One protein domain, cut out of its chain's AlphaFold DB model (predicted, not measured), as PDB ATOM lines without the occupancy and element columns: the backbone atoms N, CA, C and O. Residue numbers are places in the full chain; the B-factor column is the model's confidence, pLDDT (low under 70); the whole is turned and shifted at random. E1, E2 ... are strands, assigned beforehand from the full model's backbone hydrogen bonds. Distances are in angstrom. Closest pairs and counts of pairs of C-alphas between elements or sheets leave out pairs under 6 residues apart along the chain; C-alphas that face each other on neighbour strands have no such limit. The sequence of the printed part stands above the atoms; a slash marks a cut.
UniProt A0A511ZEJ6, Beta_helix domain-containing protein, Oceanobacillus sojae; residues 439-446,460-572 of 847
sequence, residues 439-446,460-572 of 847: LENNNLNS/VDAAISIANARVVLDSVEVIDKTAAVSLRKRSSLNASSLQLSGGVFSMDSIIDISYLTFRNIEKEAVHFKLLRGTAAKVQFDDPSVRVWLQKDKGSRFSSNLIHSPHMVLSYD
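AT A GLANCE: This is residues 439 to 446 and 460 to 572 of the 847 residues of the protein "Beta_helix domain-containing protein" of Oceanobacillus sojae (UniProt A0A511ZEJ6). The chain is wound in stacked turns, a solenoid of parallel strands: the odd-numbered strands E1 to E11 stack along one wall, and the even-numbered strands E2 to E12 along the wall facing it. Successive strands change walls, and the long strands E3, E5 and E7 each bend sharply round a corner of the coil. The printed part has 121 residues, with twelve named strands, E1 to E12 in order, and no named helix. Strand by strand, the sheets are E1 E3 E5 E7, E2 E4 E6, E8 E10 E12 and E9 E11, each parallel, and the class is all strand. The whole is compact, with a radius of gyration of the C-alphas of 13.2 A, and spans 36 by 33 by 26 A.

HOW THE PARTS SIT: E1, residues 439 to 441, is the parallel neighbour of E3, residues 470 to 479; N 439 and O 477 are 2.8 A apart, within hydrogen-bond range. E3 pairs in turn with E5, residues 492 to 500, with N 473 and O 494 at 2.9 A. E5 pairs with E7, residues 510 to 518, with N 495 and O 512 at 2.9 A. E3 bends by 97 degrees at residue 475, E5 by 98 at 497 and E7 by 87 at 514; this sheet is twisted. E2, residues 462 to 467, E4, residues 483 to 488, and E6, residues 503 to 506, form a second parallel sheet, with N 466 and O 486 at 2.8 A and N 487 and O 505 at 2.8 A. The sheet E1 E3 E5 E7 and the sheet E2 E4 E6 make a sandwich, two sheets face to face, and the parts of them that face each other are 9.3 A apart centre to centre. Farther along, E8, residues 526 to 530, E10, residues 547 to 551, and E12, residues 567 to 571, are parallel, with N 528 and O 548 at 2.8 A and N 549 and O 568 at 2.9 A. E9, residues 535 to 538, pairs with E11, residues 556 to 559, with N 536 and O 556 at 2.9 A. The closest C-alphas of E6 and E8 are Gly 503 and Val 526, 4.9 A; those of E7 and E9 are Asp 512 and Ala 536, 5.3 A. E1 and E12 are apart.

IN THESE COORDINATES: E1 begins at C-alpha 439 (39.978, 19.313, 7.297). From first to last C-alpha, E3 measures 20.9 A, E7 19.7 A and E5 17.8 A. E12 ends at C-alpha 571 (51.854, 42.820, -11.822).

THE WHOLE: The C-alphas farthest apart are Leu 444 and Gly 554, 37.5 A. Residues 447 to 459 are not printed; C-alphas 446 and 460 are 7.1 A apart across the cut. Of the links printed whole, none is long. Mean pLDDT of the printed part is 70.7; 71 residues are under 70, among them 519 to 548.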
ATOM      1  N   LEU A 439      40.124  19.890   8.633       92.19
ATOM      2  CA  LEU A 439      39.978  19.313   7.297       92.19
ATOM      3  C   LEU A 439      41.338  18.849   6.770       92.19
ATOM      4  O   LEU A 439      42.187  19.655   6.407       92.19
ATOM      5  N   GLU A 440      41.537  17.544   6.683       86.62
ATOM      6  CA  GLU A 440      42.777  16.922   6.240       86.62
ATOM      7  C   GLU A 440      42.547  16.025   5.023       86.62
ATOM      8  O   GLU A 440      41.635  15.191   4.975       86.62
ATOM      9  N   ASN A 441      43.433  16.175   4.044       77.69
ATOM     10  CA  ASN A 441      43.491  15.366   2.839       77.69
ATOM     11  C   ASN A 441      44.905  14.789   2.664       77.69
ATOM     12  O   ASN A 441      45.899  15.496   2.824       77.69
ATOM     13  N   ASN A 442      44.994  13.510   2.285       67.12
ATOM     14  CA  ASN A 442      46.267  12.834   2.042       67.12
ATOM     15  C   ASN A 442      46.755  12.896   0.584       67.12
ATOM     16  O   ASN A 442      47.854  12.409   0.327       67.12
ATOM     17  N   ASN A 443      45.966  13.467  -0.337       61.09
ATOM     18  CA  ASN A 443      46.180  13.667  -1.782       61.09
ATOM     19  C   ASN A 443      47.519  13.161  -2.355       61.09
ATOM     20  O   ASN A 443      48.387  13.940  -2.751       61.09
ATOM     21  N   LEU A 444      47.703  11.841  -2.434       52.34
ATOM     22  CA  LEU A 444      48.972  11.257  -2.888       52.34
ATOM     23  C   LEU A 444      49.198  11.422  -4.407       52.34
ATOM     24  O   LEU A 444      50.295  11.141  -4.881       52.34
ATOM     25  N   ASN A 445      48.184  11.882  -5.156       51.03
ATOM     26  CA  ASN A 445      48.167  11.941  -6.624       51.03
ATOM     27  C   ASN A 445      47.791  13.327  -7.198       51.03
ATOM     28  O   ASN A 445      47.409  13.406  -8.367       51.03
ATOM     29  N   SER A 446      47.878  14.413  -6.421       52.97
ATOM     30  CA  SER A 446      47.523  15.760  -6.902       52.97
ATOM     31  C   SER A 446      48.318  16.128  -8.161       52.97
ATOM     32  O   SER A 446      49.552  16.066  -8.150       52.97
ATOM     33  N   VAL A 460      44.323  23.027  -9.510       64.94
ATOM     34  CA  VAL A 460      45.020  22.136  -8.575       64.94
ATOM     35  C   VAL A 460      43.983  21.379  -7.756       64.94
ATOM     36  O   VAL A 460      42.993  21.978  -7.319       64.94
ATOM     37  N   ASP A 461      44.209  20.080  -7.566       70.81
ATOM     38  CA  ASP A 461      43.448  19.270  -6.618       70.81
ATOM     39  C   ASP A 461      43.796  19.733  -5.200       70.81
ATOM     40  O   ASP A 461      44.919  19.534  -4.746       70.81
ATOM     41  N   ALA A 462      42.849  20.386  -4.528       78.75
ATOM     42  CA  ALA A 462      43.053  20.960  -3.200       78.75
ATOM     43  C   ALA A 462      42.166  20.297  -2.145       78.75
ATOM     44  O   ALA A 462      41.059  19.874  -2.480       78.75
ATOM     45  N   ALA A 463      42.577  20.276  -0.872       85.25
ATOM     46  CA  ALA A 463      41.726  19.788   0.221       85.25
ATOM     47  C   ALA A 463      40.319  20.410   0.190       85.25
ATOM     48  O   ALA A 463      39.332  19.682   0.315       85.25
ATOM     49  N   ILE A 464      40.225  21.719  -0.076       89.44
ATOM     50  CA  ILE A 464      38.965  22.429  -0.322       89.44
ATOM     51  C   ILE A 464      38.921  22.954  -1.761       89.44
ATOM     52  O   ILE A 464      39.729  23.794  -2.158       89.44
ATOM     53  N   SER A 465      37.929  22.515  -2.535       88.56
ATOM     54  CA  SER A 465      37.680  22.987  -3.903       88.56
ATOM     55  C   SER A 465      36.353  23.738  -4.009       88.56
ATOM     56  O   SER A 465      35.298  23.175  -3.734       88.56
ATOM     57  N   ILE A 466      36.395  24.995  -4.458       87.88
ATOM     58  CA  ILE A 466      35.257  25.927  -4.489       87.88
ATOM     59  C   ILE A 466      35.035  26.425  -5.922       87.88
ATOM     60  O   ILE A 466      35.941  26.965  -6.562       87.88
ATOM     61  N   ALA A 467      33.820  26.260  -6.446       83.44
ATOM     62  CA  ALA A 467      33.467  26.663  -7.802       83.44
ATOM     63  C   ALA A 467      32.082  27.316  -7.860       83.44
ATOM     64  O   ALA A 467      31.083  26.651  -7.608       83.44
ATOM     65  N   ASN A 468      32.024  28.591  -8.260       84.06
ATOM     66  CA  ASN A 468      30.787  29.379  -8.298       84.06
ATOM     67  C   ASN A 468      29.987  29.287  -6.978       84.06
ATOM     68  O   ASN A 468      28.775  29.101  -6.985       84.06
ATOM     69  N   ALA A 469      30.683  29.355  -5.842       88.50
ATOM     70  CA  ALA A 469      30.100  29.145  -4.518       88.50
ATOM     71  C   ALA A 469      30.536  30.232  -3.521       88.50
ATOM     72  O   ALA A 469      31.558  30.899  -3.722       88.50
ATOM     73  N   ARG A 470      29.754  30.407  -2.447       88.38
ATOM     74  CA  ARG A 470      30.050  31.328  -1.336       88.38
ATOM     75  C   ARG A 470      30.419  30.539  -0.090       88.38
ATOM     76  O   ARG A 470      29.658  29.680   0.334       88.38
ATOM     77  N   VAL A 471      31.574  30.834   0.491       92.75
ATOM     78  CA  VAL A 471      32.110  30.081   1.627       92.75
ATOM     79  C   VAL A 471      32.515  31.027   2.743       92.75
ATOM     80  O   VAL A 471      33.216  32.010   2.496       92.75
ATOM     81  N   VAL A 472      32.093  30.709   3.961       92.88
ATOM     82  CA  VAL A 472      32.520  31.340   5.207       92.88
ATOM     83  C   VAL A 472      33.263  30.298   6.039       92.88
ATOM     84  O   VAL A 472      32.733  29.214   6.270       92.88
ATOM     85  N   LEU A 473      34.489  30.610   6.461       92.31
ATOM     86  CA  LEU A 473      35.303  29.764   7.338       92.31
ATOM     87  C   LEU A 473      35.668  30.523   8.621       92.31
ATOM     88  O   LEU A 473      36.225  31.618   8.557       92.31
ATOM     89  N   ASP A 474      35.418  29.937   9.788       91.31
ATOM     90  CA  ASP A 474      35.816  30.518  11.076       91.31
ATOM     91  C   ASP A 474      36.487  29.490  11.984       91.31
ATOM     92  O   ASP A 474      35.898  28.477  12.341       91.31
ATOM     93  N   SER A 475      37.722  29.765  12.393       90.81
ATOM     94  CA  SER A 475      38.520  28.865  13.232       90.81
ATOM     95  C   SER A 475      38.639  27.472  12.606       90.81
ATOM     96  O   SER A 475      38.320  26.460  13.225       90.81
ATOM     97  N   VAL A 476      39.068  27.444  11.341       91.38
ATOM     98  CA  VAL A 476      39.225  26.218  10.546       91.38
ATOM     99  C   VAL A 476      40.706  25.918  10.319       91.38
ATOM    100  O   VAL A 476      41.477  26.809   9.960       91.38
ATOM    101  N   GLU A 477      41.098  24.660  10.500       91.12
ATOM    102  CA  GLU A 477      42.418  24.139  10.139       91.12
ATOM    103  C   GLU A 477      42.304  23.241   8.904       91.12
ATOM    104  O   GLU A 477      41.438  22.369   8.843       91.12
ATOM    105  N   VAL A 478      43.164  23.467   7.908       88.19
ATOM    106  CA  VAL A 478      43.213  22.689   6.668       88.19
ATOM    107  C   VAL A 478      44.622  22.160   6.444       88.19
ATOM    108  O   VAL A 478      45.562  22.930   6.215       88.19
ATOM    109  N   ILE A 479      44.754  20.838   6.460       82.69
ATOM    110  CA  ILE A 479      46.017  20.147   6.231       82.69
ATOM    111  C   ILE A 479      45.993  19.482   4.853       82.69
ATOM    112  O   ILE A 479      45.199  18.587   4.573       82.69
ATOM    113  N   ASP A 480      46.888  19.939   3.984       76.56
ATOM    114  CA  ASP A 480      47.181  19.350   2.677       76.56
ATOM    115  C   ASP A 480      48.679  19.520   2.382       76.56
ATOM    116  O   ASP A 480      49.281  20.542   2.732       76.56
ATOM    117  N   LYS A 481      49.297  18.523   1.742       65.44
ATOM    118  CA  LYS A 481      50.728  18.551   1.383       65.44
ATOM    119  C   LYS A 481      51.027  19.389   0.134       65.44
ATOM    120  O   LYS A 481      52.197  19.615  -0.167       65.44
ATOM    121  N   THR A 482      49.995  19.821  -0.590       64.56
ATOM    122  CA  THR A 482      50.087  20.492  -1.894       64.56
ATOM    123  C   THR A 482      49.260  21.785  -1.916       64.56
ATOM    124  O   THR A 482      49.765  22.855  -1.564       64.56
ATOM    125  N   ALA A 483      47.971  21.718  -2.256       69.50
ATOM    126  CA  ALA A 483      47.051  22.850  -2.260       69.50
ATOM    127  C   ALA A 483      45.996  22.698  -1.161       69.50
ATOM    128  O   ALA A 483      45.226  21.744  -1.144       69.50
ATOM    129  N   ALA A 484      45.901  23.676  -0.264       76.06
ATOM    130  CA  ALA A 484      44.889  23.642   0.788       76.06
ATOM    131  C   ALA A 484      43.525  24.131   0.274       76.06
ATOM    132  O   ALA A 484      42.495  23.533   0.583       76.06
ATOM    133  N   VAL A 485      43.503  25.188  -0.551       82.31
ATOM    134  CA  VAL A 485      42.254  25.771  -1.078       82.31
ATOM    135  C   VAL A 485      42.386  26.137  -2.559       82.31
ATOM    136  O   VAL A 485      43.382  26.729  -2.971       82.31
ATOM    137  N   SER A 486      41.362  25.829  -3.356       81.62
ATOM    138  CA  SER A 486      41.257  26.174  -4.781       81.62
ATOM    139  C   SER A 486      39.909  26.838  -5.080       81.62
ATOM    140  O   SER A 486      38.861  26.256  -4.808       81.62
ATOM    141  N   LEU A 487      39.918  28.056  -5.635       78.69
ATOM    142  CA  LEU A 487      38.730  28.847  -5.972       78.69
ATOM    143  C   LEU A 487      38.669  29.149  -7.470       78.69
ATOM    144  O   LEU A 487      39.636  29.640  -8.056       78.69
ATOM    145  N   ARG A 488      37.501  28.933  -8.086       76.81
ATOM    146  CA  ARG A 488      37.261  29.213  -9.514       76.81
ATOM    147  C   ARG A 488      35.870  29.785  -9.787       76.81
ATOM    148  O   ARG A 488      34.965  29.665  -8.964       76.81
ATOM    149  N   LYS A 489      35.667  30.316 -10.999       72.69
ATOM    150  CA  LYS A 489      34.349  30.704 -11.544       72.69
ATOM    151  C   LYS A 489      33.569  31.708 -10.666       72.69
ATOM    152  O   LYS A 489      32.396  31.471 -10.404       72.69
ATOM    153  N   ARG A 490      34.169  32.828 -10.235       72.44
ATOM    154  CA  ARG A 490      33.462  33.868  -9.441       72.44
ATOM    155  C   ARG A 490      32.982  33.399  -8.074       72.44
ATOM    156  O   ARG A 490      31.928  33.817  -7.610       72.44
ATOM    157  N   SER A 491      33.789  32.569  -7.419       78.81
ATOM    158  CA  SER A 491      33.545  32.164  -6.033       78.81
ATOM    159  C   SER A 491      33.852  33.294  -5.046       78.81
ATOM    160  O   SER A 491      34.558  34.248  -5.381       78.81
ATOM    161  N   SER A 492      33.356  33.164  -3.817       78.81
ATOM    162  CA  SER A 492      33.681  34.042  -2.690       78.81
ATOM    163  C   SER A 492      34.109  33.212  -1.485       78.81
ATOM    164  O   SER A 492      33.390  32.294  -1.101       78.81
ATOM    165  N   LEU A 493      35.229  33.570  -0.861       84.12
ATOM    166  CA  LEU A 493      35.677  33.018   0.419       84.12
ATOM    167  C   LEU A 493      35.865  34.148   1.429       84.12
ATOM    168  O   LEU A 493      36.682  35.039   1.203       84.12
ATOM    169  N   ASN A 494      35.126  34.088   2.532       83.25
ATOM    170  CA  ASN A 494      35.333  34.916   3.711       83.25
ATOM    171  C   ASN A 494      35.904  34.038   4.829       83.25
ATOM    172  O   ASN A 494      35.299  33.019   5.154       83.25
ATOM    173  N   ALA A 495      37.047  34.399   5.407       82.00
ATOM    174  CA  ALA A 495      37.564  33.690   6.569       82.00
ATOM    175  C   ALA A 495      37.975  34.628   7.707       82.00
ATOM    176  O   ALA A 495      38.794  35.531   7.533       82.00
ATOM    177  N   SER A 496      37.453  34.394   8.909       79.31
ATOM    178  CA  SER A 496      37.883  35.116  10.112       79.31
ATOM    179  C   SER A 496      39.194  34.548  10.643       79.31
ATOM    180  O   SER A 496      40.125  35.315  10.850       79.31
ATOM    181  N   SER A 497      39.294  33.228  10.805       81.00
ATOM    182  CA  SER A 497      40.486  32.523  11.299       81.00
ATOM    183  C   SER A 497      40.690  31.229  10.508       81.00
ATOM    184  O   SER A 497      39.825  30.355  10.520       81.00
ATOM    185  N   LEU A 498      41.812  31.120   9.794       82.31
ATOM    186  CA  LEU A 498      42.122  29.994   8.911       82.31
ATOM    187  C   LEU A 498      43.593  29.584   9.062       82.31
ATOM    188  O   LEU A 498      44.489  30.416   8.900       82.31
ATOM    189  N   GLN A 499      43.843  28.306   9.353       83.75
ATOM    190  CA  GLN A 499      45.185  27.717   9.433       83.75
ATOM    191  C   GLN A 499      45.398  26.743   8.275       83.75
ATOM    192  O   GLN A 499      44.575  25.857   8.085       83.75
ATOM    193  N   LEU A 500      46.477  26.895   7.503       83.69
ATOM    194  CA  LEU A 500      46.749  26.082   6.310       83.69
ATOM    195  C   LEU A 500      48.159  25.476   6.336       83.69
ATOM    196  O   LEU A 500      49.104  26.166   6.713       83.69
ATOM    197  N   SER A 501      48.337  24.250   5.836       76.62
ATOM    198  CA  SER A 501      49.675  23.694   5.535       76.62
ATOM    199  C   SER A 501      50.075  23.732   4.054       76.62
ATOM    200  O   SER A 501      51.230  23.467   3.725       76.62
ATOM    201  N   GLY A 502      49.142  24.094   3.166       73.25
ATOM    202  CA  GLY A 502      49.329  24.173   1.711       73.25
ATOM    203  C   GLY A 502      48.908  25.522   1.109       73.25
ATOM    204  O   GLY A 502      48.449  26.421   1.813       73.25
ATOM    205  N   GLY A 503      49.065  25.674  -0.211       70.19
ATOM    206  CA  GLY A 503      48.787  26.931  -0.929       70.19
ATOM    207  C   GLY A 503      47.296  27.268  -1.123       70.19
ATOM    208  O   GLY A 503      46.428  26.405  -0.976       70.19
ATOM    209  N   VAL A 504      47.002  28.522  -1.505       72.19
ATOM    210  CA  VAL A 504      45.648  29.011  -1.854       72.19
ATOM    211  C   VAL A 504      45.610  29.493  -3.303       72.19
ATOM    212  O   VAL A 504      46.131  30.556  -3.630       72.19
ATOM    213  N   PHE A 505      44.928  28.761  -4.176       67.62
ATOM    214  CA  PHE A 505      44.813  29.084  -5.598       67.62
ATOM    215  C   PHE A 505      43.483  29.783  -5.885       67.62
ATOM    216  O   PHE A 505      42.426  29.265  -5.542       67.62
ATOM    217  N   SER A 506      43.514  30.953  -6.530       66.94
ATOM    218  CA  SER A 506      42.309  31.742  -6.822       66.94
ATOM    219  C   SER A 506      42.247  32.191  -8.277       66.94
ATOM    220  O   SER A 506      43.195  32.782  -8.797       66.94
ATOM    221  N   MET A 507      41.113  31.931  -8.931       62.12
ATOM    222  CA  MET A 507      40.820  32.346 -10.304       62.12
ATOM    223  C   MET A 507      39.444  32.988 -10.383       62.12
ATOM    224  O   MET A 507      38.435  32.384 -10.007       62.12
ATOM    225  N   ASP A 508      39.401  34.214 -10.892       60.09
ATOM    226  CA  ASP A 508      38.182  34.997 -11.096       60.09
ATOM    227  C   ASP A 508      37.288  35.071  -9.856       60.09
ATOM    228  O   ASP A 508      36.082  35.098 -10.024       60.09
ATOM    229  N   SER A 509      37.843  35.065  -8.633       66.06
ATOM    230  CA  SER A 509      37.105  34.895  -7.364       66.06
ATOM    231  C   SER A 509      37.500  35.932  -6.297       66.06
ATOM    232  O   SER A 509      38.592  36.503  -6.345       66.06
ATOM    233  N   ILE A 510      36.606  36.188  -5.337       64.56
ATOM    234  CA  ILE A 510      36.791  37.135  -4.226       64.56
ATOM    235  C   ILE A 510      37.285  36.375  -2.992       64.56
ATOM    236  O   ILE A 510      36.739  35.333  -2.635       64.56
ATOM    237  N   ILE A 511      38.311  36.907  -2.331       68.88
ATOM    238  CA  ILE A 511      38.837  36.383  -1.069       68.88
ATOM    239  C   ILE A 511      38.913  37.544  -0.087       68.88
ATOM    240  O   ILE A 511      39.542  38.545  -0.416       68.88
ATOM    241  N   ASP A 512      38.306  37.391   1.087       68.50
ATOM    242  CA  ASP A 512      38.434  38.285   2.239       68.50
ATOM    243  C   ASP A 512      38.842  37.448   3.456       68.50
ATOM    244  O   ASP A 512      38.143  36.508   3.828       68.50
ATOM    245  N   ILE A 513      40.012  37.716   4.036       68.94
ATOM    246  CA  ILE A 513      40.531  36.935   5.165       68.94
ATOM    247  C   ILE A 513      41.062  37.892   6.229       68.94
ATOM    248  O   ILE A 513      41.853  38.784   5.922       68.94
ATOM    249  N   SER A 514      40.619  37.715   7.478       63.59
ATOM    250  CA  SER A 514      41.032  38.546   8.618       63.59
ATOM    251  C   SER A 514      42.309  38.028   9.279       63.59
ATOM    252  O   SER A 514      43.244  38.805   9.492       63.59
ATOM    253  N   TYR A 515      42.356  36.724   9.569       65.75
ATOM    254  CA  TYR A 515      43.500  36.031  10.158       65.75
ATOM    255  C   TYR A 515      43.772  34.738   9.378       65.75
ATOM    256  O   TYR A 515      43.083  33.734   9.539       65.75
ATOM    257  N   LEU A 516      44.780  34.779   8.508       69.56
ATOM    258  CA  LEU A 516      45.332  33.607   7.829       69.56
ATOM    259  C   LEU A 516      46.661  33.266   8.492       69.56
ATOM    260  O   LEU A 516      47.452  34.180   8.704       69.56
ATOM    261  N   THR A 517      46.909  31.992   8.770       69.38
ATOM    262  CA  THR A 517      48.175  31.491   9.309       69.38
ATOM    263  C   THR A 517      48.595  30.260   8.508       69.38
ATOM    264  O   THR A 517      47.807  29.336   8.330       69.38
ATOM    265  N   PHE A 518      49.843  30.215   8.043       70.75
ATOM    266  CA  PHE A 518      50.405  29.011   7.425       70.75
ATOM    267  C   PHE A 518      51.294  28.253   8.420       70.75
ATOM    268  O   PHE A 518      52.138  28.875   9.068       70.75
ATOM    269  N   ARG A 519      51.134  26.929   8.540       69.38
ATOM    270  CA  ARG A 519      51.895  26.063   9.463       69.38
ATOM    271  C   ARG A 519      52.422  24.825   8.753       69.38
ATOM    272  O   ARG A 519      51.721  24.242   7.942       69.38
ATOM    273  N   ASN A 520      53.638  24.400   9.099       63.34
ATOM    274  CA  ASN A 520      54.238  23.146   8.621       63.34
ATOM    275  C   ASN A 520      54.230  22.988   7.082       63.34
ATOM    276  O   ASN A 520      53.947  21.907   6.573       63.34
ATOM    277  N   ILE A 521      54.536  24.057   6.332       64.75
ATOM    278  CA  ILE A 521      54.657  23.990   4.866       64.75
ATOM    279  C   ILE A 521      55.873  23.125   4.515       64.75
ATOM    280  O   ILE A 521      57.013  23.555   4.695       64.75
ATOM    281  N   GLU A 522      55.654  21.907   4.016       53.72
ATOM    282  CA  GLU A 522      56.759  20.959   3.861       53.72
ATOM    283  C   GLU A 522      57.615  21.197   2.604       53.72
ATOM    284  O   GLU A 522      58.813  20.915   2.680       53.72
ATOM    285  N   LYS A 523      57.089  21.705   1.465       51.41
ATOM    286  CA  LYS A 523      57.886  21.776   0.206       51.41
ATOM    287  C   LYS A 523      57.588  22.857  -0.857       51.41
ATOM    288  O   LYS A 523      58.425  22.991  -1.748       51.41
ATOM    289  N   GLU A 524      56.507  23.645  -0.815       56.09
ATOM    290  CA  GLU A 524      56.148  24.542  -1.943       56.09
ATOM    291  C   GLU A 524      56.022  26.029  -1.587       56.09
ATOM    292  O   GLU A 524      55.867  26.415  -0.429       56.09
ATOM    293  N   ALA A 525      56.127  26.885  -2.609       56.97
ATOM    294  CA  ALA A 525      55.901  28.313  -2.458       56.97
ATOM    295  C   ALA A 525      54.393  28.607  -2.416       56.97
ATOM    296  O   ALA A 525      53.613  28.005  -3.149       56.97
ATOM    297  N   VAL A 526      53.965  29.558  -1.585       62.12
ATOM    298  CA  VAL A 526      52.556  29.970  -1.544       62.12
ATOM    299  C   VAL A 526      52.268  30.809  -2.785       62.12
ATOM    300  O   VAL A 526      52.741  31.940  -2.890       62.12
ATOM    301  N   HIS A 527      51.502  30.273  -3.731       63.16
ATOM    302  CA  HIS A 527      51.002  31.032  -4.876       63.16
ATOM    303  C   HIS A 527      49.704  31.736  -4.488       63.16
ATOM    304  O   HIS A 527      48.820  31.113  -3.915       63.16
ATOM    305  N   PHE A 528      49.587  33.026  -4.794       65.62
ATOM    306  CA  PHE A 528      48.418  33.840  -4.474       65.62
ATOM    307  C   PHE A 528      48.116  34.771  -5.655       65.62
ATOM    308  O   PHE A 528      48.982  35.536  -6.080       65.62
ATOM    309  N   LYS A 529      46.899  34.719  -6.210       65.50
ATOM    310  CA  LYS A 529      46.477  35.576  -7.332       65.50
ATOM    311  C   LYS A 529      45.279  36.436  -6.935       65.50
ATOM    312  O   LYS A 529      44.262  35.916  -6.489       65.50
ATOM    313  N   LEU A 530      45.397  37.752  -7.109       64.56
ATOM    314  CA  LEU A 530      44.363  38.739  -6.785       64.56
ATOM    315  C   LEU A 530      43.941  39.530  -8.019       64.56
ATOM    316  O   LEU A 530      44.719  40.312  -8.563       64.56
ATOM    317  N   LEU A 531      42.682  39.399  -8.414       59.34
ATOM    318  CA  LEU A 531      42.143  40.088  -9.585       59.34
ATOM    319  C   LEU A 531      41.580  41.474  -9.249       59.34
ATOM    320  O   LEU A 531      41.441  41.851  -8.080       59.34
ATOM    321  N   ARG A 532      41.290  42.274 -10.277       53.94
ATOM    322  CA  ARG A 532      40.907  43.686 -10.157       53.94
ATOM    323  C   ARG A 532      39.711  43.866  -9.213       53.94
ATOM    324  O   ARG A 532      38.651  43.294  -9.427       53.94
ATOM    325  N   GLY A 533      39.886  44.695  -8.180       52.56
ATOM    326  CA  GLY A 533      38.844  45.016  -7.194       52.56
ATOM    327  C   GLY A 533      38.806  44.121  -5.946       52.56
ATOM    328  O   GLY A 533      38.032  44.405  -5.038       52.56
ATOM    329  N   THR A 534      39.648  43.087  -5.854       54.53
ATOM    330  CA  THR A 534      39.731  42.203  -4.670       54.53
ATOM    331  C   THR A 534      40.601  42.792  -3.548       54.53
ATOM    332  O   THR A 534      41.472  43.629  -3.808       54.53
ATOM    333  N   ALA A 535      40.380  42.386  -2.290       60.41
ATOM    334  CA  ALA A 535      41.178  42.824  -1.144       60.41
ATOM    335  C   ALA A 535      41.500  41.667  -0.183       60.41
ATOM    336  O   ALA A 535      40.572  41.035   0.285       60.41
ATOM    337  N   ALA A 536      42.772  41.428   0.162       60.88
ATOM    338  CA  ALA A 536      43.169  40.388   1.123       60.88
ATOM    339  C   ALA A 536      44.130  40.920   2.205       60.88
ATOM    340  O   ALA A 536      45.028  41.723   1.918       60.88
ATOM    341  N   LYS A 537      43.971  40.445   3.448       63.12
ATOM    342  CA  LYS A 537      44.894  40.670   4.569       63.12
ATOM    343  C   LYS A 537      45.446  39.322   5.048       63.12
ATOM    344  O   LYS A 537      44.690  38.430   5.392       63.12
ATOM    345  N   VAL A 538      46.765  39.149   5.017       63.66
ATOM    346  CA  VAL A 538      47.416  37.844   5.232       63.66
ATOM    347  C   VAL A 538      48.534  37.959   6.258       63.66
ATOM    348  O   VAL A 538      49.440  38.775   6.095       63.66
ATOM    349  N   GLN A 539      48.519  37.114   7.286       63.53
ATOM    350  CA  GLN A 539      49.614  36.996   8.241       63.53
ATOM    351  C   GLN A 539      50.396  35.697   7.975       63.53
ATOM    352  O   GLN A 539      49.839  34.676   7.592       63.53
ATOM    353  N   PHE A 540      51.715  35.738   8.104       62.41
ATOM    354  CA  PHE A 540      52.587  34.573   7.982       62.41
ATOM    355  C   PHE A 540      53.322  34.381   9.307       62.41
ATOM    356  O   PHE A 540      54.005  35.301   9.756       62.41
ATOM    357  N   ASP A 541      53.182  33.209   9.927       60.53
ATOM    358  CA  ASP A 541      53.848  32.897  11.200       60.53
ATOM    359  C   ASP A 541      55.354  32.636  11.003       60.53
ATOM    360  O   ASP A 541      56.156  32.953  11.881       60.53
ATOM    361  N   ASP A 542      55.750  32.126   9.830       62.72
ATOM    362  CA  ASP A 542      57.148  31.912   9.440       62.72
ATOM    363  C   ASP A 542      57.601  32.955   8.391       62.72
ATOM    364  O   ASP A 542      57.100  32.962   7.261       62.72
ATOM    365  N   PRO A 543      58.566  33.835   8.722       62.84
ATOM    366  CA  PRO A 543      59.055  34.866   7.812       62.84
ATOM    367  C   PRO A 543      59.945  34.355   6.669       62.84
ATOM    368  O   PRO A 543      60.285  35.137   5.776       62.84
ATOM    369  N   SER A 544      60.332  33.075   6.684       62.16
ATOM    370  CA  SER A 544      61.183  32.445   5.664       62.16
ATOM    371  C   SER A 544      60.405  31.844   4.483       62.16
ATOM    372  O   SER A 544      61.006  31.479   3.466       62.16
ATOM    373  N   VAL A 545      59.071  31.783   4.580       65.00
ATOM    374  CA  VAL A 545      58.192  31.223   3.543       65.00
ATOM    375  C   VAL A 545      58.292  32.034   2.253       65.00
ATOM    376  O   VAL A 545      58.155  33.259   2.249       65.00
ATOM    377  N   ARG A 546      58.491  31.336   1.126       66.31
ATOM    378  CA  ARG A 546      58.454  31.955  -0.203       66.31
ATOM    379  C   ARG A 546      57.019  32.116  -0.689       66.31
ATOM    380  O   ARG A 546      56.275  31.141  -0.761       66.31
ATOM    381  N   VAL A 547      56.659  33.340  -1.067       69.50
ATOM    382  CA  VAL A 547      55.309  33.714  -1.511       69.50
ATOM    383  C   VAL A 547      55.384  34.319  -2.909       69.50
ATOM    384  O   VAL A 547      56.142  35.260  -3.132       69.50
ATOM    385  N   TRP A 548      54.576  33.815  -3.837       68.75
ATOM    386  CA  TRP A 548      54.385  34.379  -5.172       68.75
ATOM    387  C   TRP A 548      53.025  35.055  -5.233       68.75
ATOM    388  O   TRP A 548      51.994  34.385  -5.250       68.75
ATOM    389  N   LEU A 549      53.023  36.382  -5.277       72.44
ATOM    390  CA  LEU A 549      51.810  37.180  -5.382       72.44
ATOM    391  C   LEU A 549      51.693  37.770  -6.789       72.44
ATOM    392  O   LEU A 549      52.483  38.636  -7.163       72.44
ATOM    393  N   GLN A 550      50.669  37.360  -7.533       70.56
ATOM    394  CA  GLN A 550      50.242  38.028  -8.763       70.56
ATOM    395  C   GLN A 550      49.023  38.891  -8.449       70.56
ATOM    396  O   GLN A 550      48.047  38.399  -7.880       70.56
ATOM    397  N   LYS A 551      49.045  40.180  -8.799       69.88
ATOM    398  CA  LYS A 551      47.890  41.046  -8.529       69.88
ATOM    399  C   LYS A 551      47.586  42.054  -9.637       69.88
ATOM    400  O   LYS A 551      48.492  42.679 -10.191       69.88
ATOM    401  N   ASP A 552      46.301  42.295  -9.867       65.62
ATOM    402  CA  ASP A 552      45.814  43.298 -10.815       65.62
ATOM    403  C   ASP A 552      45.938  44.737 -10.289       65.62
ATOM    404  O   ASP A 552      46.003  45.024  -9.085       65.62
ATOM    405  N   LYS A 553      45.907  45.699 -11.216       61.88
ATOM    406  CA  LYS A 553      45.887  47.131 -10.898       61.88
ATOM    407  C   LYS A 553      44.521  47.529 -10.318       61.88
ATOM    408  O   LYS A 553      43.564  47.770 -11.047       61.88
ATOM    409  N   GLY A 554      44.446  47.602  -8.990       60.38
ATOM    410  CA  GLY A 554      43.240  47.976  -8.240       60.38
ATOM    411  C   GLY A 554      42.874  47.013  -7.109       60.38
ATOM    412  O   GLY A 554      41.964  47.317  -6.345       60.38
ATOM    413  N   SER A 555      43.570  45.880  -6.974       66.69
ATOM    414  CA  SER A 555      43.446  45.011  -5.801       66.69
ATOM    415  C   SER A 555      44.257  45.538  -4.607       66.69
ATOM    416  O   SER A 555      45.319  46.157  -4.774       66.69
ATOM    417  N   ARG A 556      43.750  45.299  -3.391       66.25
ATOM    418  CA  ARG A 556      44.385  45.678  -2.116       66.25
ATOM    419  C   ARG A 556      44.969  44.431  -1.447       66.25
ATOM    420  O   ARG A 556      44.259  43.470  -1.206       66.25
ATOM    421  N   PHE A 557      46.254  44.436  -1.122       71.94
ATOM    422  CA  PHE A 557      46.892  43.341  -0.389       71.94
ATOM    423  C   PHE A 557      47.638  43.917   0.808       71.94
ATOM    424  O   PHE A 557      48.366  44.897   0.653       71.94
ATOM    425  N   SER A 558      47.447  43.330   1.987       68.81
ATOM    426  CA  SER A 558      48.164  43.690   3.213       68.81
ATOM    427  C   SER A 558      48.735  42.434   3.871       68.81
ATOM    428  O   SER A 558      48.038  41.432   3.974       68.81
ATOM    429  N   SER A 559      50.002  42.454   4.283       72.75
ATOM    430  CA  SER A 559      50.647  41.319   4.943       72.75
ATOM    431  C   SER A 559      51.861  41.740   5.771       72.75
ATOM    432  O   SER A 559      52.491  42.754   5.472       72.75
ATOM    433  N   ASN A 560      52.208  40.952   6.795       66.06
ATOM    434  CA  ASN A 560      53.449  41.103   7.562       66.06
ATOM    435  C   ASN A 560      54.717  40.721   6.770       66.06
ATOM    436  O   ASN A 560      55.811  41.040   7.221       66.06
ATOM    437  N   LEU A 561      54.586  40.090   5.592       67.31
ATOM    438  CA  LEU A 561      55.692  39.860   4.648       67.31
ATOM    439  C   LEU A 561      55.742  40.871   3.501       67.31
ATOM    440  O   LEU A 561      56.578  40.729   2.605       67.31
ATOM    441  N   ILE A 562      54.897  41.911   3.510       62.69
ATOM    442  CA  ILE A 562      55.062  43.011   2.557       62.69
ATOM    443  C   ILE A 562      56.438  43.622   2.824       62.69
ATOM    444  O   ILE A 562      56.684  44.112   3.919       62.69
ATOM    445  N   HIS A 563      57.319  43.548   1.820       61.59
ATOM    446  CA  HIS A 563      58.746  43.916   1.852       61.59
ATOM    447  C   HIS A 563      59.749  42.823   2.284       61.59
ATOM    448  O   HIS A 563      60.943  43.109   2.352       61.59
ATOM    449  N   SER A 564      59.323  41.575   2.502       68.12
ATOM    450  CA  SER A 564      60.243  40.438   2.684       68.12
ATOM    451  C   SER A 564      60.946  40.070   1.365       68.12
ATOM    452  O   SER A 564      60.281  40.029   0.327       68.12
ATOM    453  N   PRO A 565      62.252  39.723   1.367       63.41
ATOM    454  CA  PRO A 565      62.945  39.210   0.177       63.41
ATOM    455  C   PRO A 565      62.393  37.856  -0.302       63.41
ATOM    456  O   PRO A 565      62.686  37.427  -1.415       63.41
ATOM    457  N   HIS A 566      61.594  37.185   0.528       68.62
ATOM    458  CA  HIS A 566      60.937  35.923   0.203       68.62
ATOM    459  C   HIS A 566      59.578  36.114  -0.498       68.62
ATOM    460  O   HIS A 566      58.990  35.132  -0.945       68.62
ATOM    461  N   MET A 567      59.095  37.356  -0.656       70.69
ATOM    462  CA  MET A 567      57.873  37.666  -1.403       70.69
ATOM    463  C   MET A 567      58.205  38.160  -2.819       70.69
ATOM    464  O   MET A 567      58.746  39.251  -3.007       70.69
ATOM    465  N   VAL A 568      57.825  37.378  -3.828       68.12
ATOM    466  CA  VAL A 568      57.915  37.746  -5.245       68.12
ATOM    467  C   VAL A 568      56.581  38.349  -5.676       68.12
ATOM    468  O   VAL A 568      55.560  37.664  -5.700       68.12
ATOM    469  N   LEU A 569      56.584  39.641  -6.010       66.56
ATOM    470  CA  LEU A 569      55.405  40.371  -6.474       66.56
ATOM    471  C   LEU A 569      55.459  40.568  -7.993       66.56
ATOM    472  O   LEU A 569      56.377  41.219  -8.495       66.56
ATOM    473  N   SER A 570      54.448  40.079  -8.709       65.25
ATOM    474  CA  SER A 570      54.248  40.330 -10.139       65.25
ATOM    475  C   SER A 570      52.951  41.115 -10.394       65.25
ATOM    476  O   SER A 570      51.935  40.938  -9.717       65.25
ATOM    477  N   TYR A 571      52.999  42.027 -11.368       59.38
ATOM    478  CA  TYR A 571      51.854  42.820 -11.822       59.38
ATOM    479  C   TYR A 571      51.459  42.365 -13.222       59.38
ATOM    480  O   TYR A 571      52.328  42.290 -14.090       59.38
ATOM    481  N   ASP A 572      50.171  42.118 -13.453       51.50
ATOM    482  CA  ASP A 572      49.679  41.814 -14.796       51.50
ATOM    483  C   ASP A 572      49.319  43.106 -15.553       51.50
ATOM    484  O   ASP A 572      48.621  43.984 -15.033       51.50
TER     485      ASP A 572